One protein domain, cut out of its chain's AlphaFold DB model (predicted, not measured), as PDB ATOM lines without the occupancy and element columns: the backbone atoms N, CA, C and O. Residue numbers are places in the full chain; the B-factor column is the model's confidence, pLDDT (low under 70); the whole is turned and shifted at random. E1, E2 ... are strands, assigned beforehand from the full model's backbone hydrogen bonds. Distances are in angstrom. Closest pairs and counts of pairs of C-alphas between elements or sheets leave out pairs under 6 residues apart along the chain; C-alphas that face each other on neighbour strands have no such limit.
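AT A GLANCE: This is residues 3 to 183 of the 190 residues of an uncharacterized protein of Crucibulum laeve (UniProt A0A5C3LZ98). This is a chain wound in flattened, stacked turns, a solenoid: from E2 onward each turn lays one strand in one sheet and the next in a second sheet over it, and the two sheets lie face to face as a thin slab. At the first end the hairpin of E1 and E2 adds one antiparallel strand, E1, to the edge of the first sheet. The printed part has 181 residues with eighteen named strands, E1 to E18 in order along the chain, and no named helix, and the class is all strand. One sheet, mixed, runs E1 E2 E4 E6 E8 E10 E12 E14 E16 E18, and the other, parallel throughout, runs E3 E5 E7 E9 E11 E13 E15 E17. The whole is compact, with a radius of gyration of the C-alphas of 16.4 A, and flat, spanning 53 by 38 by 16 A.

IN THESE COORDINATES: Find C-alpha 3 at (276.593, 302.832, 226.492), where E1, residues 3 to 5, begins. Then come E2, residues 11 to 16, 16.7 A from first to last C-alpha, E3, residues 23 to 26, E4, residues 35 to 39, and E5, residues 45 to 49. Read on through E6, residues 55 to 60, E7, residues 64 to 69, E8, residues 73 to 78, and E9, residues 86 to 91, which begins with C-alpha 86 at (256.299, 316.658, 238.687). Next are E10, residues 96 to 100, E11, residues 106 to 111, E12, residues 115 to 120, and E13, residues 124 to 129. E14, residues 133 to 139, is the longest strand by residues and measures 19.8 A. Last come E15, residues 147 to 152, E16, residues 157 to 162, E17, residues 167 to 172, 16.7 A long, and E18, residues 177 to 182, ending with C-alpha 182 at (261.175, 335.535, 255.451).

HOW THE PARTS SIT: Begin at E1, an edge strand: it is antiparallel to E2 at 160 degrees, with N 4 and O 12 3.3 A apart, within hydrogen-bond range. The pairing of E2 is staggered, with E1 over residues 11 to 13 and with E4 over residues 13 to 16. E2 and E4 are parallel at 3 degrees, with N 37 and O 13 at 3.0 A. Farther on in this sheet, E8 and E10 are parallel at 6 degrees, with N 76 and O 98 at 2.9 A, and E16 and the edge strand E18 are parallel at 9 degrees, with N 159 and O 178 at 2.8 A. In the other sheet look at the edge strand E3, parallel to E5 at 5 degrees, with N 47 and O 23 at 2.8 A. At its far edge E15 and E17 are parallel at 3 degrees, with N 170 and O 149 at 2.8 A. The two sheets form a sandwich, two sheets face to face: the parts that face each other are 9.7 A centre to centre, and the strands of one stand at 3 degrees to those of the other. Between the sheets, the closest C-alphas of E2 and E3 are those of Gln 15 and Ile 23, 7.3 A apart. E17 and E18 are near each other, while E1 and E18 are apart.

THE WHOLE: The C-alphas of Gly 7 and Val 183 are the two farthest apart, at 55.5 A. The printed part, residues 3 to 183, has no cut. No link is long; E2 to E3, E3 to E4, E8 to E9 and E14 to E15 are short but not tight, and the others are tight. The mean pLDDT of the printed part is 71.3, and 70 residues are under 70, among them residues 3 to 12, 26 to 34, 78 to 84 and 139 to 145.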
ATOM      1  N   VAL A   3     276.194 303.685 225.366       55.62
ATOM      2  CA  VAL A   3     276.593 302.832 226.492       55.62
ATOM      3  C   VAL A   3     278.100 302.667 226.399       55.62
ATOM      4  O   VAL A   3     278.587 301.991 225.487       55.62
ATOM      5  N   VAL A   4     278.842 303.300 227.306       51.84
ATOM      6  CA  VAL A   4     280.288 303.083 227.421       51.84
ATOM      7  C   VAL A   4     280.508 301.998 228.467       51.84
ATOM      8  O   VAL A   4     280.105 302.143 229.614       51.84
ATOM      9  N   ARG A   5     281.121 300.887 228.050       50.25
ATOM     10  CA  ARG A   5     281.655 299.867 228.956       50.25
ATOM     11  C   ARG A   5     283.165 300.011 228.930       50.25
ATOM     12  O   ARG A   5     283.794 299.491 228.006       50.25
ATOM     13  N   ASP A   6     283.728 300.761 229.870       43.03
ATOM     14  CA  ASP A   6     285.176 300.722 230.054       43.03
ATOM     15  C   ASP A   6     285.535 299.455 230.844       43.03
ATOM     16  O   ASP A   6     284.714 298.913 231.583       43.03
ATOM     17  N   GLY A   7     286.726 298.908 230.621       41.56
ATOM     18  CA  GLY A   7     287.156 297.560 231.020       41.56
ATOM     19  C   GLY A   7     287.248 297.272 232.529       41.56
ATOM     20  O   GLY A   7     287.981 296.362 232.917       41.56
ATOM     21  N   GLY A   8     286.518 298.000 233.370       45.97
ATOM     22  CA  GLY A   8     286.349 297.766 234.796       45.97
ATOM     23  C   GLY A   8     285.030 298.357 235.293       45.97
ATOM     24  O   GLY A   8     284.985 299.522 235.640       45.97
ATOM     25  N   ASN A   9     283.988 297.524 235.364       53.47
ATOM     26  CA  ASN A   9     282.785 297.650 236.200       53.47
ATOM     27  C   ASN A   9     281.862 298.895 236.105       53.47
ATOM     28  O   ASN A   9     280.711 298.767 236.508       53.47
ATOM     29  N   GLU A  10     282.262 300.033 235.549       55.28
ATOM     30  CA  GLU A  10     281.396 301.220 235.446       55.28
ATOM     31  C   GLU A  10     280.599 301.216 234.133       55.28
ATOM     32  O   GLU A  10     281.137 300.977 233.045       55.28
ATOM     33  N   THR A  11     279.286 301.442 234.234       63.62
ATOM     34  CA  THR A  11     278.391 301.576 233.075       63.62
ATOM     35  C   THR A  11     277.841 302.988 233.041       63.62
ATOM     36  O   THR A  11     276.943 303.298 233.809       63.62
ATOM     37  N   VAL A  12     278.326 303.815 232.114       64.44
ATOM     38  CA  VAL A  12     277.735 305.138 231.889       64.44
ATOM     39  C   VAL A  12     276.646 305.023 230.831       64.44
ATOM     40  O   VAL A  12     276.905 304.559 229.708       64.44
ATOM     41  N   VAL A  13     275.427 305.438 231.181       72.69
ATOM     42  CA  VAL A  13     274.300 305.522 230.246       72.69
ATOM     43  C   VAL A  13     273.921 306.987 230.095       72.69
ATOM     44  O   VAL A  13     273.448 307.610 231.035       72.69
ATOM     45  N   SER A  14     274.094 307.541 228.894       75.69
ATOM     46  CA  SER A  14     273.704 308.929 228.623       75.69
ATOM     47  C   SER A  14     272.740 309.037 227.446       75.69
ATOM     48  O   SER A  14     272.930 308.422 226.377       75.69
ATOM     49  N   GLN A  15     271.700 309.847 227.626       79.75
ATOM     50  CA  GLN A  15     270.712 310.153 226.603       79.75
ATOM     51  C   GLN A  15     270.352 311.634 226.641       79.75
ATOM     52  O   GLN A  15     270.067 312.188 227.692       79.75
ATOM     53  N   ALA A  16     270.368 312.253 225.461       77.88
ATOM     54  CA  ALA A  16     269.901 313.612 225.260       77.88
ATOM     55  C   ALA A  16     268.797 313.606 224.201       77.88
ATOM     56  O   ALA A  16     269.007 313.081 223.099       77.88
ATOM     57  N   VAL A  17     267.638 314.176 224.522       75.69
ATOM     58  CA  VAL A  17     266.495 314.308 223.607       75.69
ATOM     59  C   VAL A  17     266.053 315.767 223.498       75.69
ATOM     60  O   VAL A  17     266.460 316.623 224.278       75.69
ATOM     61  N   LYS A  18     265.264 316.085 222.468       74.56
ATOM     62  CA  LYS A  18     264.638 317.410 222.334       74.56
ATOM     63  C   LYS A  18     263.336 317.447 223.135       74.56
ATOM     64  O   LYS A  18     262.778 316.392 223.400       74.56
ATOM     65  N   GLY A  19     262.835 318.651 223.419       70.25
ATOM     66  CA  GLY A  19     261.576 318.828 224.146       70.25
ATOM     67  C   GLY A  19     260.391 318.071 223.561       70.25
ATOM     68  O   GLY A  19     260.295 317.925 222.336       70.25
ATOM     69  N   GLY A  20     259.536 317.566 224.451       62.69
ATOM     70  CA  GLY A  20     258.411 316.696 224.118       62.69
ATOM     71  C   GLY A  20     258.788 315.245 223.821       62.69
ATOM     72  O   GLY A  20     258.082 314.595 223.052       62.69
ATOM     73  N   SER A  21     259.932 314.757 224.314       75.19
ATOM     74  CA  SER A  21     260.385 313.378 224.083       75.19
ATOM     75  C   SER A  21     260.592 312.642 225.401       75.19
ATOM     76  O   SER A  21     261.151 313.210 226.329       75.19
ATOM     77  N   GLU A  22     260.241 311.361 225.420       77.56
ATOM     78  CA  GLU A  22     260.419 310.476 226.573       77.56
ATOM     79  C   GLU A  22     261.859 309.919 226.638       77.56
ATOM     80  O   GLU A  22     262.444 309.510 225.619       77.56
ATOM     81  N   ILE A  23     262.439 309.878 227.839       77.69
ATOM     82  CA  ILE A  23     263.685 309.170 228.153       77.69
ATOM     83  C   ILE A  23     263.367 308.043 229.133       77.69
ATOM     84  O   ILE A  23     263.092 308.295 230.293       77.69
ATOM     85  N   GLY A  24     263.512 306.792 228.688       76.00
ATOM     86  CA  GLY A  24     263.510 305.625 229.570       76.00
ATOM     87  C   GLY A  24     264.910 305.029 229.690       76.00
ATOM     88  O   GLY A  24     265.473 304.565 228.691       76.00
ATOM     89  N   MET A  25     265.484 305.020 230.894       73.44
ATOM     90  CA  MET A  25     266.814 304.467 231.164       73.44
ATOM     91  C   MET A  25     266.748 303.463 232.311       73.44
ATOM     92  O   MET A  25     266.325 303.764 233.418       73.44
ATOM     93  N   ILE A  26     267.209 302.242 232.042       68.25
ATOM     94  CA  ILE A  26     267.331 301.200 233.060       68.25
ATOM     95  C   ILE A  26     268.799 300.795 233.127       68.25
ATOM     96  O   ILE A  26     269.338 300.261 232.152       68.25
ATOM     97  N   ALA A  27     269.434 301.028 234.273       64.31
ATOM     98  CA  ALA A  27     270.734 300.448 234.604       64.31
ATOM     99  C   ALA A  27     270.604 299.587 235.865       64.31
ATOM    100  O   ALA A  27     269.630 299.678 236.599       64.31
ATOM    101  N   GLY A  28     271.538 298.670 236.092       54.97
ATOM    102  CA  GLY A  28     271.487 297.817 237.277       54.97
ATOM    103  C   GLY A  28     272.024 296.419 237.019       54.97
ATOM    104  O   GLY A  28     271.373 295.561 236.420       54.97
ATOM    105  N   GLY A  29     273.230 296.185 237.523       51.47
ATOM    106  CA  GLY A  29     273.810 294.870 237.753       51.47
ATOM    107  C   GLY A  29     274.222 294.760 239.218       51.47
ATOM    108  O   GLY A  29     274.453 295.761 239.888       51.47
ATOM    109  N   SER A  30     274.295 293.541 239.748       45.56
ATOM    110  CA  SER A  30     274.688 293.297 241.138       45.56
ATOM    111  C   SER A  30     276.144 293.728 241.386       45.56
ATOM    112  O   SER A  30     277.055 292.921 241.215       45.56
ATOM    113  N   GLY A  31     276.370 294.969 241.829       46.88
ATOM    114  CA  GLY A  31     277.597 295.344 242.539       46.88
ATOM    115  C   GLY A  31     278.607 296.251 241.836       46.88
ATOM    116  O   GLY A  31     279.765 296.244 242.250       46.88
ATOM    117  N   SER A  32     278.222 297.056 240.851       52.88
ATOM    118  CA  SER A  32     279.071 298.173 240.430       52.88
ATOM    119  C   SER A  32     278.244 299.338 239.921       52.88
ATOM    120  O   SER A  32     277.450 299.165 239.000       52.88
ATOM    121  N   GLY A  33     278.445 300.483 240.571       58.12
ATOM    122  CA  GLY A  33     277.819 301.744 240.224       58.12
ATOM    123  C   GLY A  33     278.066 302.149 238.779       58.12
ATOM    124  O   GLY A  33     279.115 301.841 238.204       58.12
ATOM    125  N   GLY A  34     277.089 302.823 238.199       64.25
ATOM    126  CA  GLY A  34     277.188 303.512 236.929       64.25
ATOM    127  C   GLY A  34     276.493 304.863 236.993       64.25
ATOM    128  O   GLY A  34     275.438 304.984 237.613       64.25
ATOM    129  N   ASP A  35     277.085 305.847 236.324       72.31
ATOM    130  CA  ASP A  35     276.506 307.181 236.207       72.31
ATOM    131  C   ASP A  35     275.465 307.177 235.081       72.31
ATOM    132  O   ASP A  35     275.725 306.732 233.950       72.31
ATOM    133  N   ILE A  36     274.265 307.662 235.380       75.12
ATOM    134  CA  ILE A  36     273.222 307.879 234.382       75.12
ATOM    135  C   ILE A  36     273.011 309.368 234.213       75.12
ATOM    136  O   ILE A  36     272.662 310.053 235.162       75.12
ATOM    137  N   ASN A  37     273.138 309.847 232.976       78.38
ATOM    138  CA  ASN A  37     272.899 311.249 232.650       78.38
ATOM    139  C   ASN A  37     271.759 311.354 231.635       78.38
ATOM    140  O   ASN A  37     271.919 310.989 230.459       78.38
ATOM    141  N   ALA A  38     270.623 311.881 232.079       76.25
ATOM    142  CA  ALA A  38     269.480 312.187 231.233       76.25
ATOM    143  C   ALA A  38     269.377 313.696 231.006       76.25
ATOM    144  O   ALA A  38     269.405 314.488 231.944       76.25
ATOM    145  N   ILE A  39     269.273 314.094 229.738       77.69
ATOM    146  CA  ILE A  39     269.055 315.488 229.353       77.69
ATOM    147  C   ILE A  39     267.842 315.559 228.430       77.69
ATOM    148  O   ILE A  39     267.899 315.079 227.293       77.69
ATOM    149  N   ALA A  40     266.764 316.187 228.879       71.06
ATOM    150  CA  ALA A  40     265.591 316.443 228.051       71.06
ATOM    151  C   ALA A  40     265.371 317.947 227.876       71.06
ATOM    152  O   ALA A  40     265.779 318.770 228.692       71.06
ATOM    153  N   GLY A  41     264.781 318.322 226.741       59.84
ATOM    154  CA  GLY A  41     264.097 319.611 226.666       59.84
ATOM    155  C   GLY A  41     262.696 319.466 227.257       59.84
ATOM    156  O   GLY A  41     262.192 318.351 227.299       59.84
ATOM    157  N   GLY A  42     262.044 320.579 227.579       67.56
ATOM    158  CA  GLY A  42     260.744 320.535 228.248       67.56
ATOM    159  C   GLY A  42     259.579 319.873 227.525       67.56
ATOM    160  O   GLY A  42     259.516 319.881 226.286       67.56
ATOM    161  N   GLY A  43     258.623 319.400 228.319       65.69
ATOM    162  CA  GLY A  43     257.347 318.801 227.943       65.69
ATOM    163  C   GLY A  43     257.381 317.287 227.716       65.69
ATOM    164  O   GLY A  43     256.541 316.802 226.957       65.69
ATOM    165  N   GLY A  44     258.378 316.570 228.236       70.62
ATOM    166  CA  GLY A  44     258.539 315.116 228.149       70.62
ATOM    167  C   GLY A  44     258.534 314.409 229.510       70.62
ATOM    168  O   GLY A  44     258.293 315.021 230.540       70.62
ATOM    169  N   GLU A  45     258.799 313.103 229.487       77.81
ATOM    170  CA  GLU A  45     258.852 312.240 230.677       77.81
ATOM    171  C   GLU A  45     260.252 311.616 230.782       77.81
ATOM    172  O   GLU A  45     260.849 311.222 229.766       77.81
ATOM    173  N   ILE A  46     260.800 311.540 231.994       78.69
ATOM    174  CA  ILE A  46     262.096 310.926 232.280       78.69
ATOM    175  C   ILE A  46     261.915 309.837 233.335       78.69
ATOM    176  O   ILE A  46     261.828 310.125 234.524       78.69
ATOM    177  N   ASP A  47     261.991 308.584 232.892       81.12
ATOM    178  CA  ASP A  47     261.938 307.404 233.749       81.12
ATOM    179  C   ASP A  47     263.331 306.793 233.881       81.12
ATOM    180  O   ASP A  47     263.887 306.231 232.921       81.12
ATOM    181  N   ILE A  48     263.901 306.846 235.082       76.75
ATOM    182  CA  ILE A  48     265.205 306.255 235.377       76.75
ATOM    183  C   ILE A  48     265.092 305.290 236.547       76.75
ATOM    184  O   ILE A  48     264.777 305.664 237.672       76.75
ATOM    185  N   ILE A  49     265.426 304.025 236.289       73.94
ATOM    186  CA  ILE A  49     265.445 302.975 237.310       73.94
ATOM    187  C   ILE A  49     266.838 302.363 237.371       73.94
ATOM    188  O   ILE A  49     267.338 301.838 236.367       73.94
ATOM    189  N   THR A  50     267.449 302.402 238.555       69.94
ATOM    190  CA  THR A  50     268.831 301.959 238.759       69.94
ATOM    191  C   THR A  50     268.993 300.919 239.867       69.94
ATOM    192  O   THR A  50     268.094 300.668 240.675       69.94
ATOM    193  N   GLY A  51     270.141 300.237 239.868       61.12
ATOM    194  CA  GLY A  51     270.518 299.270 240.893       61.12
ATOM    195  C   GLY A  51     271.229 299.921 242.083       61.12
ATOM    196  O   GLY A  51     271.369 301.134 242.204       61.12
ATOM    197  N   GLY A  52     271.693 299.097 243.028       58.34
ATOM    198  CA  GLY A  52     272.484 299.598 244.154       58.34
ATOM    199  C   GLY A  52     273.887 300.012 243.706       58.34
ATOM    200  O   GLY A  52     274.672 299.135 243.346       58.34
ATOM    201  N   GLY A  53     274.205 301.305 243.809       64.75
ATOM    202  CA  GLY A  53     275.527 301.849 243.478       64.75
ATOM    203  C   GLY A  53     275.532 303.016 242.483       64.75
ATOM    204  O   GLY A  53     276.609 303.545 242.245       64.75
ATOM    205  N   ASP A  54     274.386 303.397 241.920       70.56
ATOM    206  CA  ASP A  54     274.312 304.271 240.740       70.56
ATOM    207  C   ASP A  54     273.994 305.739 241.090       70.56
ATOM    208  O   ASP A  54     273.082 306.000 241.881       70.56
ATOM    209  N   GLU A  55     274.716 306.682 240.477       74.94
ATOM    210  CA  GLU A  55     274.425 308.123 240.512       74.94
ATOM    211  C   GLU A  55     273.559 308.504 239.305       74.94
ATOM    212  O   GLU A  55     273.810 308.077 238.175       74.94
ATOM    213  N   ILE A  56     272.502 309.272 239.555       77.06
ATOM    214  CA  ILE A  56     271.565 309.738 238.537       77.06
ATOM    215  C   ILE A  56     271.665 311.258 238.452       77.06
ATOM    216  O   ILE A  56     271.314 311.946 239.403       77.06
ATOM    217  N   ASP A  57     272.070 311.765 237.293       81.00
ATOM    218  CA  ASP A  57     272.035 313.179 236.943       81.00
ATOM    219  C   ASP A  57     270.932 313.436 235.911       81.00
ATOM    220  O   ASP A  57     270.984 312.948 234.774       81.00
ATOM    221  N   ILE A  58     269.953 314.258 236.274       77.62
ATOM    222  CA  ILE A  58     268.855 314.666 235.401       77.62
ATOM    223  C   ILE A  58     268.923 316.177 235.191       77.62
ATOM    224  O   ILE A  58     269.029 316.955 236.138       77.62
ATOM    225  N   ASN A  59     268.878 316.596 233.927       79.94
ATOM    226  CA  ASN A  59     268.764 318.001 233.551       79.94
ATOM    227  C   ASN A  59     267.638 318.188 232.531       79.94
ATOM    228  O   ASN A  59     267.725 317.700 231.399       79.94
ATOM    229  N   CYS A  60     266.590 318.886 232.942       68.56
ATOM    230  CA  CYS A  60     265.340 319.001 232.199       68.56
ATOM    231  C   CYS A  60     264.588 320.297 232.545       68.56
ATOM    232  O   CYS A  60     265.121 321.179 233.218       68.56
ATOM    233  N   GLY A  61     263.365 320.472 232.041       67.31
ATOM    234  CA  GLY A  61     262.502 321.545 232.537       67.31
ATOM    235  C   GLY A  61     261.160 321.614 231.831       67.31
ATOM    236  O   GLY A  61     261.127 321.868 230.633       67.31
ATOM    237  N   GLY A  62     260.078 321.476 232.582       58.28
ATOM    238  CA  GLY A  62     258.707 321.219 232.146       58.28
ATOM    239  C   GLY A  62     258.386 319.734 231.935       58.28
ATOM    240  O   GLY A  62     257.626 319.446 231.011       58.28
ATOM    241  N   ASP A  63     259.006 318.829 232.692       72.50
ATOM    242  CA  ASP A  63     258.976 317.375 232.521       72.50
ATOM    243  C   ASP A  63     258.459 316.650 233.781       72.50
ATOM    244  O   ASP A  63     258.671 317.109 234.900       72.50
ATOM    245  N   GLU A  64     257.839 315.483 233.590       76.88
ATOM    246  CA  GLU A  64     257.578 314.513 234.667       76.88
ATOM    247  C   GLU A  64     258.824 313.633 234.849       76.88
ATOM    248  O   GLU A  64     259.407 313.147 233.871       76.88
ATOM    249  N   ILE A  65     259.282 313.471 236.090       78.19
ATOM    250  CA  ILE A  65     260.555 312.823 236.410       78.19
ATOM    251  C   ILE A  65     260.346 311.739 237.461       78.19
ATOM    252  O   ILE A  65     260.187 312.037 238.639       78.19
ATOM    253  N   ASP A  66     260.501 310.482 237.057       81.38
ATOM    254  CA  ASP A  66     260.568 309.331 237.954       81.38
ATOM    255  C   ASP A  66     262.022 308.847 238.069       81.38
ATOM    256  O   ASP A  66     262.549 308.133 237.208       81.38
ATOM    257  N   ALA A  67     262.695 309.204 239.165       75.75
ATOM    258  CA  ALA A  67     264.081 308.820 239.427       75.75
ATOM    259  C   ALA A  67     264.175 307.864 240.621       75.75
ATOM    260  O   ALA A  67     263.980 308.255 241.769       75.75
ATOM    261  N   ASN A  68     264.528 306.602 240.374       76.56
ATOM    262  CA  ASN A  68     264.666 305.590 241.419       76.56
ATOM    263  C   ASN A  68     266.091 305.036 241.478       76.56
ATOM    264  O   ASN A  68     266.526 304.320 240.568       76.56
ATOM    265  N   CYS A  69     266.792 305.329 242.577       67.19
ATOM    266  CA  CYS A  69     268.128 304.823 242.851       67.19
ATOM    267  C   CYS A  69     268.198 303.968 244.121       67.19
ATOM    268  O   CYS A  69     267.565 304.214 245.149       67.19
ATOM    269  N   GLY A  70     269.035 302.932 244.080       59.44
ATOM    270  CA  GLY A  70     269.140 301.999 245.194       59.44
ATOM    271  C   GLY A  70     269.908 302.524 246.414       59.44
ATOM    272  O   GLY A  70     269.585 302.097 247.521       59.44
ATOM    273  N   ARG A  71     270.969 303.336 246.243       61.41
ATOM    274  CA  ARG A  71     271.935 303.629 247.335       61.41
ATOM    275  C   ARG A  71     272.842 304.861 247.210       61.41
ATOM    276  O   ARG A  71     273.663 305.021 248.105       61.41
ATOM    277  N   VAL A  72     272.822 305.636 246.125       62.81
ATOM    278  CA  VAL A  72     273.950 306.552 245.856       62.81
ATOM    279  C   VAL A  72     273.511 307.995 245.761       62.81
ATOM    280  O   VAL A  72     273.616 308.682 246.772       62.81
ATOM    281  N   LYS A  73     273.020 308.470 244.619       75.56
ATOM    282  CA  LYS A  73     272.690 309.888 244.518       75.56
ATOM    283  C   LYS A  73     271.704 310.180 243.401       75.56
ATOM    284  O   LYS A  73     271.803 309.573 242.335       75.56
ATOM    285  N   ILE A  74     270.776 311.097 243.651       76.00
ATOM    286  CA  ILE A  74     269.912 311.687 242.626       76.00
ATOM    287  C   ILE A  74     270.173 313.187 242.615       76.00
ATOM    288  O   ILE A  74     269.885 313.862 243.598       76.00
ATOM    289  N   ASN A  75     270.701 313.685 241.504       80.12
ATOM    290  CA  ASN A  75     270.852 315.103 241.226       80.12
ATOM    291  C   ASN A  75     269.847 315.480 240.143       80.12
ATOM    292  O   ASN A  75     270.004 315.093 238.981       80.12
ATOM    293  N   THR A  76     268.845 316.272 240.499       75.19
ATOM    294  CA  THR A  76     267.868 316.779 239.537       75.19
ATOM    295  C   THR A  76     267.995 318.287 239.456       75.19
ATOM    296  O   THR A  76     267.835 318.999 240.446       75.19
ATOM    297  N   ILE A  77     268.297 318.786 238.262       76.31
ATOM    298  CA  ILE A  77     268.263 320.213 237.966       76.31
ATOM    299  C   ILE A  77     267.161 320.436 236.946       76.31
ATOM    300  O   ILE A  77     267.311 320.062 235.779       76.31
ATOM    301  N   THR A  78     266.091 321.087 237.378       69.81
ATOM    302  CA  THR A  78     265.038 321.555 236.492       69.81
ATOM    303  C   THR A  78     265.050 323.075 236.377       69.81
ATOM    304  O   THR A  78     265.532 323.805 237.249       69.81
ATOM    305  N   GLY A  79     264.628 323.588 235.224       55.78
ATOM    306  CA  GLY A  79     264.706 325.020 234.974       55.78
ATOM    307  C   GLY A  79     264.041 325.459 233.684       55.78
ATOM    308  O   GLY A  79     264.687 325.602 232.644       55.78
ATOM    309  N   GLY A  80     262.759 325.791 233.787       52.81
ATOM    310  CA  GLY A  80     262.000 326.535 232.791       52.81
ATOM    311  C   GLY A  80     261.044 327.483 233.504       52.81
ATOM    312  O   GLY A  80     260.308 327.085 234.390       52.81
ATOM    313  N   SER A  81     261.055 328.772 233.161       41.16
ATOM    314  CA  SER A  81     260.108 329.727 233.745       41.16
ATOM    315  C   SER A  81     258.657 329.324 233.433       41.16
ATOM    316  O   SER A  81     258.205 329.544 232.307       41.16
ATOM    317  N   GLY A  82     257.943 328.814 234.443       47.97
ATOM    318  CA  GLY A  82     256.486 328.651 234.460       47.97
ATOM    319  C   GLY A  82     255.938 327.300 233.997       47.97
ATOM    320  O   GLY A  82     254.796 327.266 233.537       47.97
ATOM    321  N   SER A  83     256.714 326.224 234.079       54.97
ATOM    322  CA  SER A  83     256.227 324.860 233.865       54.97
ATOM    323  C   SER A  83     256.493 324.059 235.127       54.97
ATOM    324  O   SER A  83     257.658 323.788 235.380       54.97
ATOM    325  N   GLY A  84     255.430 323.760 235.879       65.69
ATOM    326  CA  GLY A  84     255.497 322.858 237.021       65.69
ATOM    327  C   GLY A  84     255.958 321.486 236.564       65.69
ATOM    328  O   GLY A  84     255.313 320.876 235.709       65.69
ATOM    329  N   ASP A  85     257.123 321.104 237.051       74.38
ATOM    330  CA  ASP A  85     257.682 319.770 236.974       74.38
ATOM    331  C   ASP A  85     257.055 318.907 238.064       74.38
ATOM    332  O   ASP A  85     256.939 319.351 239.204       74.38
ATOM    333  N   ASP A  86     256.716 317.669 237.717       82.38
ATOM    334  CA  ASP A  86     256.299 316.658 238.687       82.38
ATOM    335  C   ASP A  86     257.514 315.752 238.928       82.38
ATOM    336  O   ASP A  86     257.918 314.976 238.057       82.38
ATOM    337  N   ILE A  87     258.166 315.904 240.081       83.62
ATOM    338  CA  ILE A  87     259.435 315.243 240.401       83.62
ATOM    339  C   ILE A  87     259.213 314.204 241.491       83.62
ATOM    340  O   ILE A  87     259.025 314.545 242.651       83.62
ATOM    341  N   ASN A  88     259.357 312.929 241.146       85.62
ATOM    342  CA  ASN A  88     259.314 311.812 242.079       85.62
ATOM    343  C   ASN A  88     260.706 311.176 242.220       85.62
ATOM    344  O   ASN A  88     261.186 310.421 241.365       85.62
ATOM    345  N   ALA A  89     261.379 311.490 243.328       83.25
ATOM    346  CA  ALA A  89     262.730 311.028 243.623       83.25
ATOM    347  C   ALA A  89     262.733 309.977 244.741       83.25
ATOM    348  O   ALA A  89     262.416 310.244 245.903       83.25
ATOM    349  N   ILE A  90     263.167 308.761 244.407       81.62
ATOM    350  CA  ILE A  90     263.234 307.632 245.337       81.62
ATOM    351  C   ILE A  90     264.683 307.182 245.505       81.62
ATOM    352  O   ILE A  90     265.290 306.653 244.574       81.62
ATOM    353  N   ALA A  91     265.227 307.310 246.718       76.44
ATOM    354  CA  ALA A  91     266.565 306.820 247.056       76.44
ATOM    355  C   ALA A  91     266.533 305.785 248.190       76.44
ATOM    356  O   ALA A  91     265.952 305.990 249.258       76.44
ATOM    357  N   GLY A  92     267.196 304.644 247.992       67.38
ATOM    358  CA  GLY A  92     267.366 303.648 249.050       67.38
ATOM    359  C   GLY A  92     268.401 304.041 250.121       67.38
ATOM    360  O   GLY A  92     268.955 305.136 250.134       67.38
ATOM    361  N   GLY A  93     268.645 303.136 251.075       63.84
ATOM    362  CA  GLY A  93     269.427 303.441 252.284       63.84
ATOM    363  C   GLY A  93     270.886 303.838 252.023       63.84
ATOM    364  O   GLY A  93     271.636 303.045 251.445       63.84
ATOM    365  N   GLY A  94     271.273 305.012 252.536       66.81
ATOM    366  CA  GLY A  94     272.589 305.650 252.373       66.81
ATOM    367  C   GLY A  94     272.749 306.547 251.137       66.81
ATOM    368  O   GLY A  94     273.886 306.828 250.776       66.81
ATOM    369  N   GLY A  95     271.654 306.927 250.465       68.62
ATOM    370  CA  GLY A  95     271.685 307.857 249.331       68.62
ATOM    371  C   GLY A  95     271.525 309.332 249.719       68.62
ATOM    372  O   GLY A  95     271.029 309.640 250.806       68.62
ATOM    373  N   GLU A  96     271.915 310.210 248.797       79.56
ATOM    374  CA  GLU A  96     271.698 311.666 248.834       79.56
ATOM    375  C   GLU A  96     270.730 312.084 247.711       79.56
ATOM    376  O   GLU A  96     270.736 311.486 246.629       79.56
ATOM    377  N   ILE A  97     269.890 313.091 247.952       82.94
ATOM    378  CA  ILE A  97     269.019 313.678 246.922       82.94
ATOM    379  C   ILE A  97     269.230 315.191 246.903       82.94
ATOM    380  O   ILE A  97     268.912 315.860 247.884       82.94
ATOM    381  N   ASP A  98     269.705 315.706 245.770       86.94
ATOM    382  CA  ASP A  98     269.915 317.132 245.525       86.94
ATOM    383  C   ASP A  98     268.971 317.590 244.405       86.94
ATOM    384  O   ASP A  98     269.100 317.163 243.252       86.94
ATOM    385  N   ILE A  99     268.018 318.469 244.722       84.19
ATOM    386  CA  ILE A  99     267.036 318.984 243.758       84.19
ATOM    387  C   ILE A  99     267.143 320.507 243.662       84.19
ATOM    388  O   ILE A  99     267.099 321.224 244.662       84.19
ATOM    389  N   ILE A 100     267.271 321.012 242.436       84.00
ATOM    390  CA  ILE A 100     267.251 322.443 242.126       84.00
ATOM    391  C   ILE A 100     266.198 322.690 241.055       84.00
ATOM    392  O   ILE A 100     266.318 322.131 239.968       84.00
ATOM    393  N   THR A 101     265.232 323.563 241.328       78.88
ATOM    394  CA  THR A 101     264.108 323.830 240.419       78.88
ATOM    395  C   THR A 101     263.855 325.324 240.183       78.88
ATOM    396  O   THR A 101     264.452 326.204 240.818       78.88
ATOM    397  N   GLY A 102     262.988 325.622 239.208       69.38
ATOM    398  CA  GLY A 102     262.662 326.978 238.766       69.38
ATOM    399  C   GLY A 102     261.466 327.627 239.470       69.38
ATOM    400  O   GLY A 102     261.388 328.864 239.454       69.38
ATOM    401  N   GLY A 103     260.571 326.843 240.080       71.25
ATOM    402  CA  GLY A 103     259.393 327.343 240.782       71.25
ATOM    403  C   GLY A 103     258.058 326.918 240.158       71.25
ATOM    404  O   GLY A 103     257.847 327.122 238.959       71.25
ATOM    405  N   GLY A 104     257.113 326.513 241.010       73.69
ATOM    406  CA  GLY A 104     255.787 326.011 240.649       73.69
ATOM    407  C   GLY A 104     255.739 324.502 240.413       73.69
ATOM    408  O   GLY A 104     254.839 324.061 239.702       73.69
ATOM    409  N   ASP A 105     256.708 323.771 240.959       79.44
ATOM    410  CA  ASP A 105     256.907 322.333 240.772       79.44
ATOM    411  C   ASP A 105     256.272 321.533 241.932       79.44
ATOM    412  O   ASP A 105     256.146 322.054 243.045       79.44
ATOM    413  N   GLU A 106     255.867 320.287 241.675       84.19
ATOM    414  CA  GLU A 106     255.426 319.312 242.683       84.19
ATOM    415  C   GLU A 106     256.566 318.304 242.905       84.19
ATOM    416  O   GLU A 106     257.036 317.653 241.970       84.19
ATOM    417  N   ILE A 107     257.072 318.201 244.136       84.94
ATOM    418  CA  ILE A 107     258.270 317.418 244.458       84.94
ATOM    419  C   ILE A 107     257.946 316.373 245.527       84.94
ATOM    420  O   ILE A 107     257.898 316.676 246.718       84.94
ATOM    421  N   ASP A 108     257.837 315.118 245.100       87.69
ATOM    422  CA  ASP A 108     257.675 313.940 245.946       87.69
ATOM    423  C   ASP A 108     259.024 313.252 246.187       87.69
ATOM    424  O   ASP A 108     259.703 312.788 245.266       87.69
ATOM    425  N   ILE A 109     259.423 313.125 247.454       84.69
ATOM    426  CA  ILE A 109     260.683 312.476 247.826       84.69
ATOM    427  C   ILE A 109     260.437 311.342 248.808       84.69
ATOM    428  O   ILE A 109     259.896 311.529 249.898       84.69
ATOM    429  N   ASN A 110     260.940 310.156 248.468       83.88
ATOM    430  CA  ASN A 110     260.966 309.020 249.381       83.88
ATOM    431  C   ASN A 110     262.382 308.476 249.534       83.88
ATOM    432  O   ASN A 110     262.958 307.890 248.614       83.88
ATOM    433  N   CYS A 111     262.954 308.660 250.721       76.00
ATOM    434  CA  CYS A 111     264.366 308.396 250.937       76.00
ATOM    435  C   CYS A 111     264.634 307.625 252.238       76.00
ATOM    436  O   CYS A 111     264.193 307.970 253.336       76.00
ATOM    437  N   GLY A 112     265.413 306.546 252.121       69.44
ATOM    438  CA  GLY A 112     265.974 305.826 253.272       69.44
ATOM    439  C   GLY A 112     267.365 306.319 253.692       69.44
ATOM    440  O   GLY A 112     267.994 305.660 254.524       69.44
ATOM    441  N   GLY A 113     267.852 307.375 253.034       63.91
ATOM    442  CA  GLY A 113     269.223 307.888 252.979       63.91
ATOM    443  C   GLY A 113     269.674 308.773 254.137       63.91
ATOM    444  O   GLY A 113     269.110 308.688 255.226       63.91
ATOM    445  N   ASP A 114     270.720 309.567 253.884       64.62
ATOM    446  CA  ASP A 114     271.453 310.348 254.894       64.62
ATOM    447  C   ASP A 114     271.196 311.873 254.783       64.62
ATOM    448  O   ASP A 114     271.085 312.540 255.818       64.62
ATOM    449  N   GLU A 115     271.043 312.436 253.574       79.50
ATOM    450  CA  GLU A 115     270.817 313.882 253.365       79.50
ATOM    451  C   GLU A 115     269.945 314.189 252.131       79.50
ATOM    452  O   GLU A 115     269.979 313.472 251.129       79.50
ATOM    453  N   ILE A 116     269.132 315.243 252.239       82.44
ATOM    454  CA  ILE A 116     268.309 315.815 251.171       82.44
ATOM    455  C   ILE A 116     268.532 317.322 251.154       82.44
ATOM    456  O   ILE A 116     268.286 317.981 252.166       82.44
ATOM    457  N   ASP A 117     268.914 317.854 249.997       86.00
ATOM    458  CA  ASP A 117     269.050 319.284 249.745       86.00
ATOM    459  C   ASP A 117     268.100 319.715 248.621       86.00
ATOM    460  O   ASP A 117     268.202 319.259 247.483       86.00
ATOM    461  N   ILE A 118     267.179 320.632 248.926       82.81
ATOM    462  CA  ILE A 118     266.217 321.167 247.953       82.81
ATOM    463  C   ILE A 118     266.361 322.682 247.882       82.81
ATOM    464  O   ILE A 118     266.288 323.379 248.898       82.81
ATOM    465  N   ASN A 119     266.539 323.207 246.672       84.25
ATOM    466  CA  ASN A 119     266.561 324.638 246.400       84.25
ATOM    467  C   ASN A 119     265.581 324.982 245.278       84.25
ATOM    468  O   ASN A 119     265.857 324.735 244.103       84.25
ATOM    469  N   CYS A 120     264.456 325.572 245.658       76.00
ATOM    470  CA  CYS A 120     263.285 325.707 244.808       76.00
ATOM    471  C   CYS A 120     262.593 327.076 244.904       76.00
ATOM    472  O   CYS A 120     262.904 327.934 245.742       76.00
ATOM    473  N   GLY A 121     261.638 327.308 244.001       72.06
ATOM    474  CA  GLY A 121     261.002 328.605 243.767       72.06
ATOM    475  C   GLY A 121     259.509 328.682 244.103       72.06
ATOM    476  O   GLY A 121     258.746 329.170 243.274       72.06
ATOM    477  N   GLY A 122     259.088 328.309 245.315       69.81
ATOM    478  CA  GLY A 122     257.663 328.289 245.689       69.81
ATOM    479  C   GLY A 122     256.935 327.061 245.141       69.81
ATOM    480  O   GLY A 122     255.888 327.209 244.514       69.81
ATOM    481  N   ASP A 123     257.544 325.906 245.388       78.62
ATOM    482  CA  ASP A 123     257.105 324.561 245.005       78.62
ATOM    483  C   ASP A 123     256.325 323.900 246.137       78.62
ATOM    484  O   ASP A 123     256.485 324.291 247.299       78.62
ATOM    485  N   GLU A 124     255.525 322.897 245.787       82.12
ATOM    486  CA  GLU A 124     254.913 321.966 246.735       82.12
ATOM    487  C   GLU A 124     255.875 320.792 246.952       82.12
ATOM    488  O   GLU A 124     256.374 320.204 245.993       82.12
ATOM    489  N   ILE A 125     256.216 320.505 248.210       82.56
ATOM    490  CA  ILE A 125     257.259 319.532 248.552       82.56
ATOM    491  C   ILE A 125     256.751 318.564 249.609       82.56
ATOM    492  O   ILE A 125     256.582 318.952 250.765       82.56
ATOM    493  N   ASP A 126     256.680 317.289 249.236       85.44
ATOM    494  CA  ASP A 126     256.322 316.172 250.101       85.44
ATOM    495  C   ASP A 126     257.543 315.258 250.292       85.44
ATOM    496  O   ASP A 126     257.894 314.427 249.453       85.44
ATOM    497  N   ALA A 127     258.218 315.383 251.438       82.94
ATOM    498  CA  ALA A 127     259.409 314.591 251.750       82.94
ATOM    499  C   ALA A 127     259.133 313.570 252.863       82.94
ATOM    500  O   ALA A 127     258.989 313.928 254.034       82.94
ATOM    501  N   ASN A 128     259.121 312.276 252.525       82.88
ATOM    502  CA  ASN A 128     258.951 311.175 253.475       82.88
ATOM    503  C   ASN A 128     260.227 310.344 253.614       82.88
ATOM    504  O   ASN A 128     260.565 309.505 252.773       82.88
ATOM    505  N   CYS A 129     260.930 310.572 254.717       74.88
ATOM    506  CA  CYS A 129     262.330 310.220 254.831       74.88
ATOM    507  C   CYS A 129     262.680 309.584 256.177       74.88
ATOM    508  O   CYS A 129     262.091 309.858 257.222       74.88
ATOM    509  N   GLY A 130     263.665 308.687 256.151       72.75
ATOM    510  CA  GLY A 130     264.215 308.032 257.337       72.75
ATOM    511  C   GLY A 130     265.153 308.934 258.147       72.75
ATOM    512  O   GLY A 130     264.805 310.057 258.511       72.75
ATOM    513  N   ARG A 131     266.350 308.415 258.469       66.62
ATOM    514  CA  ARG A 131     267.372 309.101 259.284       66.62
ATOM    515  C   ARG A 131     268.109 310.166 258.476       66.62
ATOM    516  O   ARG A 131     269.295 310.024 258.208       66.62
ATOM    517  N   VAL A 132     267.394 311.208 258.093       70.88
ATOM    518  CA  VAL A 132     267.841 312.127 257.049       70.88
ATOM    519  C   VAL A 132     267.987 313.532 257.604       70.88
ATOM    520  O   VAL A 132     267.140 313.987 258.376       70.88
ATOM    521  N   LYS A 133     269.060 314.217 257.204       78.56
ATOM    522  CA  LYS A 133     269.142 315.673 257.295       78.56
ATOM    523  C   LYS A 133     268.444 316.289 256.084       78.56
ATOM    524  O   LYS A 133     268.788 315.940 254.963       78.56
ATOM    525  N   ILE A 134     267.461 317.156 256.304       80.56
ATOM    526  CA  ILE A 134     266.689 317.785 255.223       80.56
ATOM    527  C   ILE A 134     266.955 319.280 255.264       80.56
ATOM    528  O   ILE A 134     266.605 319.931 256.249       80.56
ATOM    529  N   ASN A 135     267.558 319.819 254.208       82.88
ATOM    530  CA  ASN A 135     267.712 321.254 254.042       82.88
ATOM    531  C   ASN A 135     266.848 321.706 252.863       82.88
ATOM    532  O   ASN A 135     267.054 321.290 251.724       82.88
ATOM    533  N   THR A 136     265.900 322.596 253.129       80.81
ATOM    534  CA  THR A 136     264.994 323.121 252.107       80.81
ATOM    535  C   THR A 136     265.102 324.632 252.074       80.81
ATOM    536  O   THR A 136     264.885 325.311 253.080       80.81
ATOM    537  N   ILE A 137     265.420 325.180 250.907       77.50
ATOM    538  CA  ILE A 137     265.384 326.613 250.646       77.50
ATOM    539  C   ILE A 137     264.340 326.852 249.563       77.50
ATOM    540  O   ILE A 137     264.558 326.515 248.406       77.50
ATOM    541  N   THR A 138     263.228 327.475 249.942       73.88
ATOM    542  CA  THR A 138     262.184 327.923 249.018       73.88
ATOM    543  C   THR A 138     262.032 329.439 249.099       73.88
ATOM    544  O   THR A 138     262.022 330.038 250.179       73.88
ATOM    545  N   GLY A 139     261.969 330.122 247.956       59.62
ATOM    546  CA  GLY A 139     261.901 331.583 247.963       59.62
ATOM    547  C   GLY A 139     261.683 332.208 246.597       59.62
ATOM    548  O   GLY A 139     262.622 332.701 245.973       59.62
ATOM    549  N   GLY A 140     260.421 332.267 246.174       54.50
ATOM    550  CA  GLY A 140     259.975 332.941 244.955       54.50
ATOM    551  C   GLY A 140     259.209 334.237 245.236       54.50
ATOM    552  O   GLY A 140     258.594 334.435 246.282       54.50
ATOM    553  N   SER A 141     259.222 335.175 244.287       44.97
ATOM    554  CA  SER A 141     258.362 336.362 244.368       44.97
ATOM    555  C   SER A 141     256.918 336.002 243.997       44.97
ATOM    556  O   SER A 141     256.527 336.238 242.861       44.97
ATOM    557  N   GLY A 142     256.120 335.514 244.951       48.59
ATOM    558  CA  GLY A 142     254.657 335.450 244.812       48.59
ATOM    559  C   GLY A 142     254.020 334.073 244.611       48.59
ATOM    560  O   GLY A 142     252.863 334.041 244.203       48.59
ATOM    561  N   SER A 143     254.722 332.980 244.903       52.00
ATOM    562  CA  SER A 143     254.163 331.624 244.983       52.00
ATOM    563  C   SER A 143     254.284 331.114 246.422       52.00
ATOM    564  O   SER A 143     255.378 331.097 246.989       52.00
ATOM    565  N   GLY A 144     253.147 330.791 247.038       57.16
ATOM    566  CA  GLY A 144     253.055 330.183 248.362       57.16
ATOM    567  C   GLY A 144     253.179 328.672 248.252       57.16
ATOM    568  O   GLY A 144     252.165 327.993 248.283       57.16
ATOM    569  N   GLY A 145     254.404 328.179 248.072       64.75
ATOM    570  CA  GLY A 145     254.679 326.742 248.079       64.75
ATOM    571  C   GLY A 145     254.479 326.140 249.470       64.75
ATOM    572  O   GLY A 145     254.846 326.776 250.465       64.75
ATOM    573  N   GLU A 146     253.884 324.952 249.528       75.69
ATOM    574  CA  GLU A 146     253.663 324.182 250.755       75.69
ATOM    575  C   GLU A 146     254.824 323.199 250.963       75.69
ATOM    576  O   GLU A 146     255.345 322.619 250.011       75.69
ATOM    577  N   ILE A 147     255.289 323.054 252.206       77.56
ATOM    578  CA  ILE A 147     256.341 322.092 252.555       77.56
ATOM    579  C   ILE A 147     255.813 321.153 253.626       77.56
ATOM    580  O   ILE A 147     255.716 321.549 254.791       77.56
ATOM    581  N   ASP A 148     255.636 319.890 253.255       79.44
ATOM    582  CA  ASP A 148     255.280 318.808 254.157       79.44
ATOM    583  C   ASP A 148     256.465 317.851 254.298       79.44
ATOM    584  O   ASP A 148     256.893 317.141 253.387       79.44
ATOM    585  N   THR A 149     257.052 317.830 255.492       77.56
ATOM    586  CA  THR A 149     258.231 317.009 255.772       77.56
ATOM    587  C   THR A 149     257.970 316.015 256.892       77.56
ATOM    588  O   THR A 149     257.640 316.381 258.023       77.56
ATOM    589  N   ILE A 150     258.213 314.734 256.612       74.94
ATOM    590  CA  ILE A 150     258.194 313.646 257.587       74.94
ATOM    591  C   ILE A 150     259.589 313.021 257.646       74.94
ATOM    592  O   ILE A 150     260.009 312.343 256.714       74.94
ATOM    593  N   ALA A 151     260.297 313.202 258.766       71.56
ATOM    594  CA  ALA A 151     261.633 312.638 258.976       71.56
ATOM    595  C   ALA A 151     261.686 311.672 260.173       71.56
ATOM    596  O   ALA A 151     261.218 311.965 261.278       71.56
ATOM    597  N   GLY A 152     262.297 310.504 259.982       60.62
ATOM    598  CA  GLY A 152     262.388 309.431 260.967       60.62
ATOM    599  C   GLY A 152     263.808 309.143 261.456       60.62
ATOM    600  O   GLY A 152     264.517 308.314 260.900       60.62
ATOM    601  N   GLY A 153     264.170 309.671 262.621       61.31
ATOM    602  CA  GLY A 153     265.334 309.270 263.407       61.31
ATOM    603  C   GLY A 153     266.484 310.267 263.339       61.31
ATOM    604  O   GLY A 153     267.274 310.224 262.414       61.31
ATOM    605  N   GLY A 154     266.624 311.091 264.377       59.69
ATOM    606  CA  GLY A 154     267.843 311.823 264.767       59.69
ATOM    607  C   GLY A 154     268.440 312.848 263.791       59.69
ATOM    608  O   GLY A 154     269.293 313.624 264.212       59.69
ATOM    609  N   GLY A 155     268.026 312.870 262.524       67.06
ATOM    610  CA  GLY A 155     268.418 313.874 261.535       67.06
ATOM    611  C   GLY A 155     267.760 315.230 261.799       67.06
ATOM    612  O   GLY A 155     266.699 315.295 262.421       67.06
ATOM    613  N   GLY A 156     268.430 316.308 261.387       74.88
ATOM    614  CA  GLY A 156     267.936 317.680 261.533       74.88
ATOM    615  C   GLY A 156     267.169 318.163 260.302       74.88
ATOM    616  O   GLY A 156     267.408 317.673 259.202       74.88
ATOM    617  N   ILE A 157     266.267 319.123 260.487       79.94
ATOM    618  CA  ILE A 157     265.522 319.772 259.404       79.94
ATOM    619  C   ILE A 157     265.803 321.268 259.456       79.94
ATOM    620  O   ILE A 157     265.465 321.915 260.447       79.94
ATOM    621  N   ASP A 158     266.382 321.804 258.386       82.12
ATOM    622  CA  ASP A 158     266.650 323.226 258.206       82.12
ATOM    623  C   ASP A 158     265.820 323.756 257.024       82.12
ATOM    624  O   ASP A 158     266.140 323.521 255.860       82.12
ATOM    625  N   THR A 159     264.762 324.514 257.307       80.69
ATOM    626  CA  THR A 159     263.880 325.089 256.281       80.69
ATOM    627  C   THR A 159     263.980 326.610 256.267       80.69
ATOM    628  O   THR A 159     263.730 327.280 257.273       80.69
ATOM    629  N   ILE A 160     264.295 327.186 255.106       78.00
ATOM    630  CA  ILE A 160     264.191 328.621 254.835       78.00
ATOM    631  C   ILE A 160     263.111 328.815 253.780       78.00
ATOM    632  O   ILE A 160     263.292 328.406 252.637       78.00
ATOM    633  N   ALA A 161     262.018 329.479 254.148       75.12
ATOM    634  CA  ALA A 161     260.908 329.745 253.243       75.12
ATOM    635  C   ALA A 161     260.608 331.242 253.127       75.12
ATOM    636  O   ALA A 161     260.599 331.979 254.119       75.12
ATOM    637  N   GLY A 162     260.328 331.707 251.913       66.44
ATOM    638  CA  GLY A 162     259.778 333.034 251.643       66.44
ATOM    639  C   GLY A 162     258.453 332.929 250.895       66.44
ATOM    640  O   GLY A 162     258.349 332.149 249.960       66.44
ATOM    641  N   GLY A 163     257.464 333.743 251.269       69.06
ATOM    642  CA  GLY A 163     256.117 333.681 250.689       69.06
ATOM    643  C   GLY A 163     255.039 333.586 251.765       69.06
ATOM    644  O   GLY A 163     255.279 333.958 252.915       69.06
ATOM    645  N   ASP A 164     253.851 333.148 251.364       69.38
ATOM    646  CA  ASP A 164     252.665 332.932 252.198       69.38
ATOM    647  C   ASP A 164     252.275 331.451 252.349       69.38
ATOM    648  O   ASP A 164     251.212 331.173 252.894       69.38
ATOM    649  N   GLY A 165     253.132 330.528 251.901       69.31
ATOM    650  CA  GLY A 165     252.917 329.084 252.000       69.31
ATOM    651  C   GLY A 165     253.032 328.517 253.420       69.31
ATOM    652  O   GLY A 165     253.532 329.180 254.340       69.31
ATOM    653  N   GLU A 166     252.547 327.288 253.582       77.88
ATOM    654  CA  GLU A 166     252.522 326.548 254.848       77.88
ATOM    655  C   GLU A 166     253.735 325.610 254.973       77.88
ATOM    656  O   GLU A 166     254.340 325.204 253.983       77.88
ATOM    657  N   ILE A 167     254.145 325.332 256.213       79.88
ATOM    658  CA  ILE A 167     255.229 324.392 256.517       79.88
ATOM    659  C   ILE A 167     254.734 323.475 257.623       79.88
ATOM    660  O   ILE A 167     254.623 323.917 258.774       79.88
ATOM    661  N   ASP A 168     254.516 322.209 257.290       81.81
ATOM    662  CA  ASP A 168     254.223 321.160 258.248       81.81
ATOM    663  C   ASP A 168     255.411 320.204 258.372       81.81
ATOM    664  O   ASP A 168     256.018 319.723 257.416       81.81
ATOM    665  N   THR A 169     255.813 319.940 259.614       78.50
ATOM    666  CA  THR A 169     256.986 319.112 259.897       78.50
ATOM    667  C   THR A 169     256.696 318.124 261.013       78.50
ATOM    668  O   THR A 169     256.358 318.501 262.139       78.50
ATOM    669  N   ILE A 170     256.888 316.839 260.721       77.19
ATOM    670  CA  ILE A 170     256.791 315.740 261.678       77.19
ATOM    671  C   ILE A 170     258.157 315.071 261.783       77.19
ATOM    672  O   ILE A 170     258.672 314.529 260.808       77.19
ATOM    673  N   THR A 171     258.724 315.038 262.989       73.75
ATOM    674  CA  THR A 171     259.982 314.323 263.238       73.75
ATOM    675  C   THR A 171     259.817 313.235 264.283       73.75
ATOM    676  O   THR A 171     259.107 313.378 265.283       73.75
ATOM    677  N   GLY A 172     260.486 312.109 264.050       63.62
ATOM    678  CA  GLY A 172     260.722 311.085 265.057       63.62
ATOM    679  C   GLY A 172     262.180 311.113 265.510       63.62
ATOM    680  O   GLY A 172     263.078 311.050 264.682       63.62
ATOM    681  N   GLY A 173     262.449 311.139 266.816       68.75
ATOM    682  CA  GLY A 173     263.811 311.030 267.360       68.75
ATOM    683  C   GLY A 173     264.326 312.309 268.018       68.75
ATOM    684  O   GLY A 173     263.545 313.104 268.525       68.75
ATOM    685  N   ASP A 174     265.647 312.452 268.081       70.00
ATOM    686  CA  ASP A 174     266.390 313.506 268.787       70.00
ATOM    687  C   ASP A 174     266.918 314.627 267.871       70.00
ATOM    688  O   ASP A 174     267.787 315.395 268.280       70.00
ATOM    689  N   GLY A 175     266.389 314.720 266.649       69.75
ATOM    690  CA  GLY A 175     266.761 315.727 265.655       69.75
ATOM    691  C   GLY A 175     266.350 317.157 266.024       69.75
ATOM    692  O   GLY A 175     265.398 317.373 266.777       69.75
ATOM    693  N   GLU A 176     267.068 318.137 265.473       81.38
ATOM    694  CA  GLU A 176     266.769 319.571 265.593       81.38
ATOM    695  C   GLU A 176     265.914 320.045 264.408       81.38
ATOM    696  O   GLU A 176     266.123 319.599 263.285       81.38
ATOM    697  N   ILE A 177     264.955 320.943 264.654       81.62
ATOM    698  CA  ILE A 177     264.151 321.583 263.602       81.62
ATOM    699  C   ILE A 177     264.401 323.087 263.659       81.62
ATOM    700  O   ILE A 177     264.140 323.722 264.688       81.62
ATOM    701  N   VAL A 178     264.849 323.661 262.546       83.38
ATOM    702  CA  VAL A 178     265.036 325.098 262.356       83.38
ATOM    703  C   VAL A 178     264.174 325.553 261.186       83.38
ATOM    704  O   VAL A 178     264.408 325.177 260.044       83.38
ATOM    705  N   VAL A 179     263.192 326.413 261.463       80.31
ATOM    706  CA  VAL A 179     262.344 327.026 260.429       80.31
ATOM    707  C   VAL A 179     262.546 328.537 260.430       80.31
ATOM    708  O   VAL A 179     262.366 329.203 261.454       80.31
ATOM    709  N   ILE A 180     262.914 329.088 259.273       79.00
ATOM    710  CA  ILE A 180     263.095 330.521 259.044       79.00
ATOM    711  C   ILE A 180     262.114 330.979 257.965       79.00
ATOM    712  O   ILE A 180     262.305 330.715 256.782       79.00
ATOM    713  N   THR A 181     261.105 331.750 258.367       75.44
ATOM    714  CA  THR A 181     260.169 332.391 257.434       75.44
ATOM    715  C   THR A 181     260.586 333.836 257.158       75.44
ATOM    716  O   THR A 181     260.695 334.656 258.076       75.44
ATOM    717  N   VAL A 182     260.797 334.183 255.887       72.88
ATOM    718  CA  VAL A 182     261.175 335.535 255.451       72.88
ATOM    719  C   VAL A 182     259.935 336.316 255.014       72.88
ATOM    720  O   VAL A 182     259.399 336.116 253.928       72.88
ATOM    721  N   VAL A 183     259.504 337.269 255.845       67.56
ATOM    722  CA  VAL A 183     258.305 338.088 255.592       67.56
ATOM    723  C   VAL A 183     258.684 339.475 255.059       67.56
ATOM    724  O   VAL A 183     259.512 340.175 255.652       67.56
TER     725      VAL A 183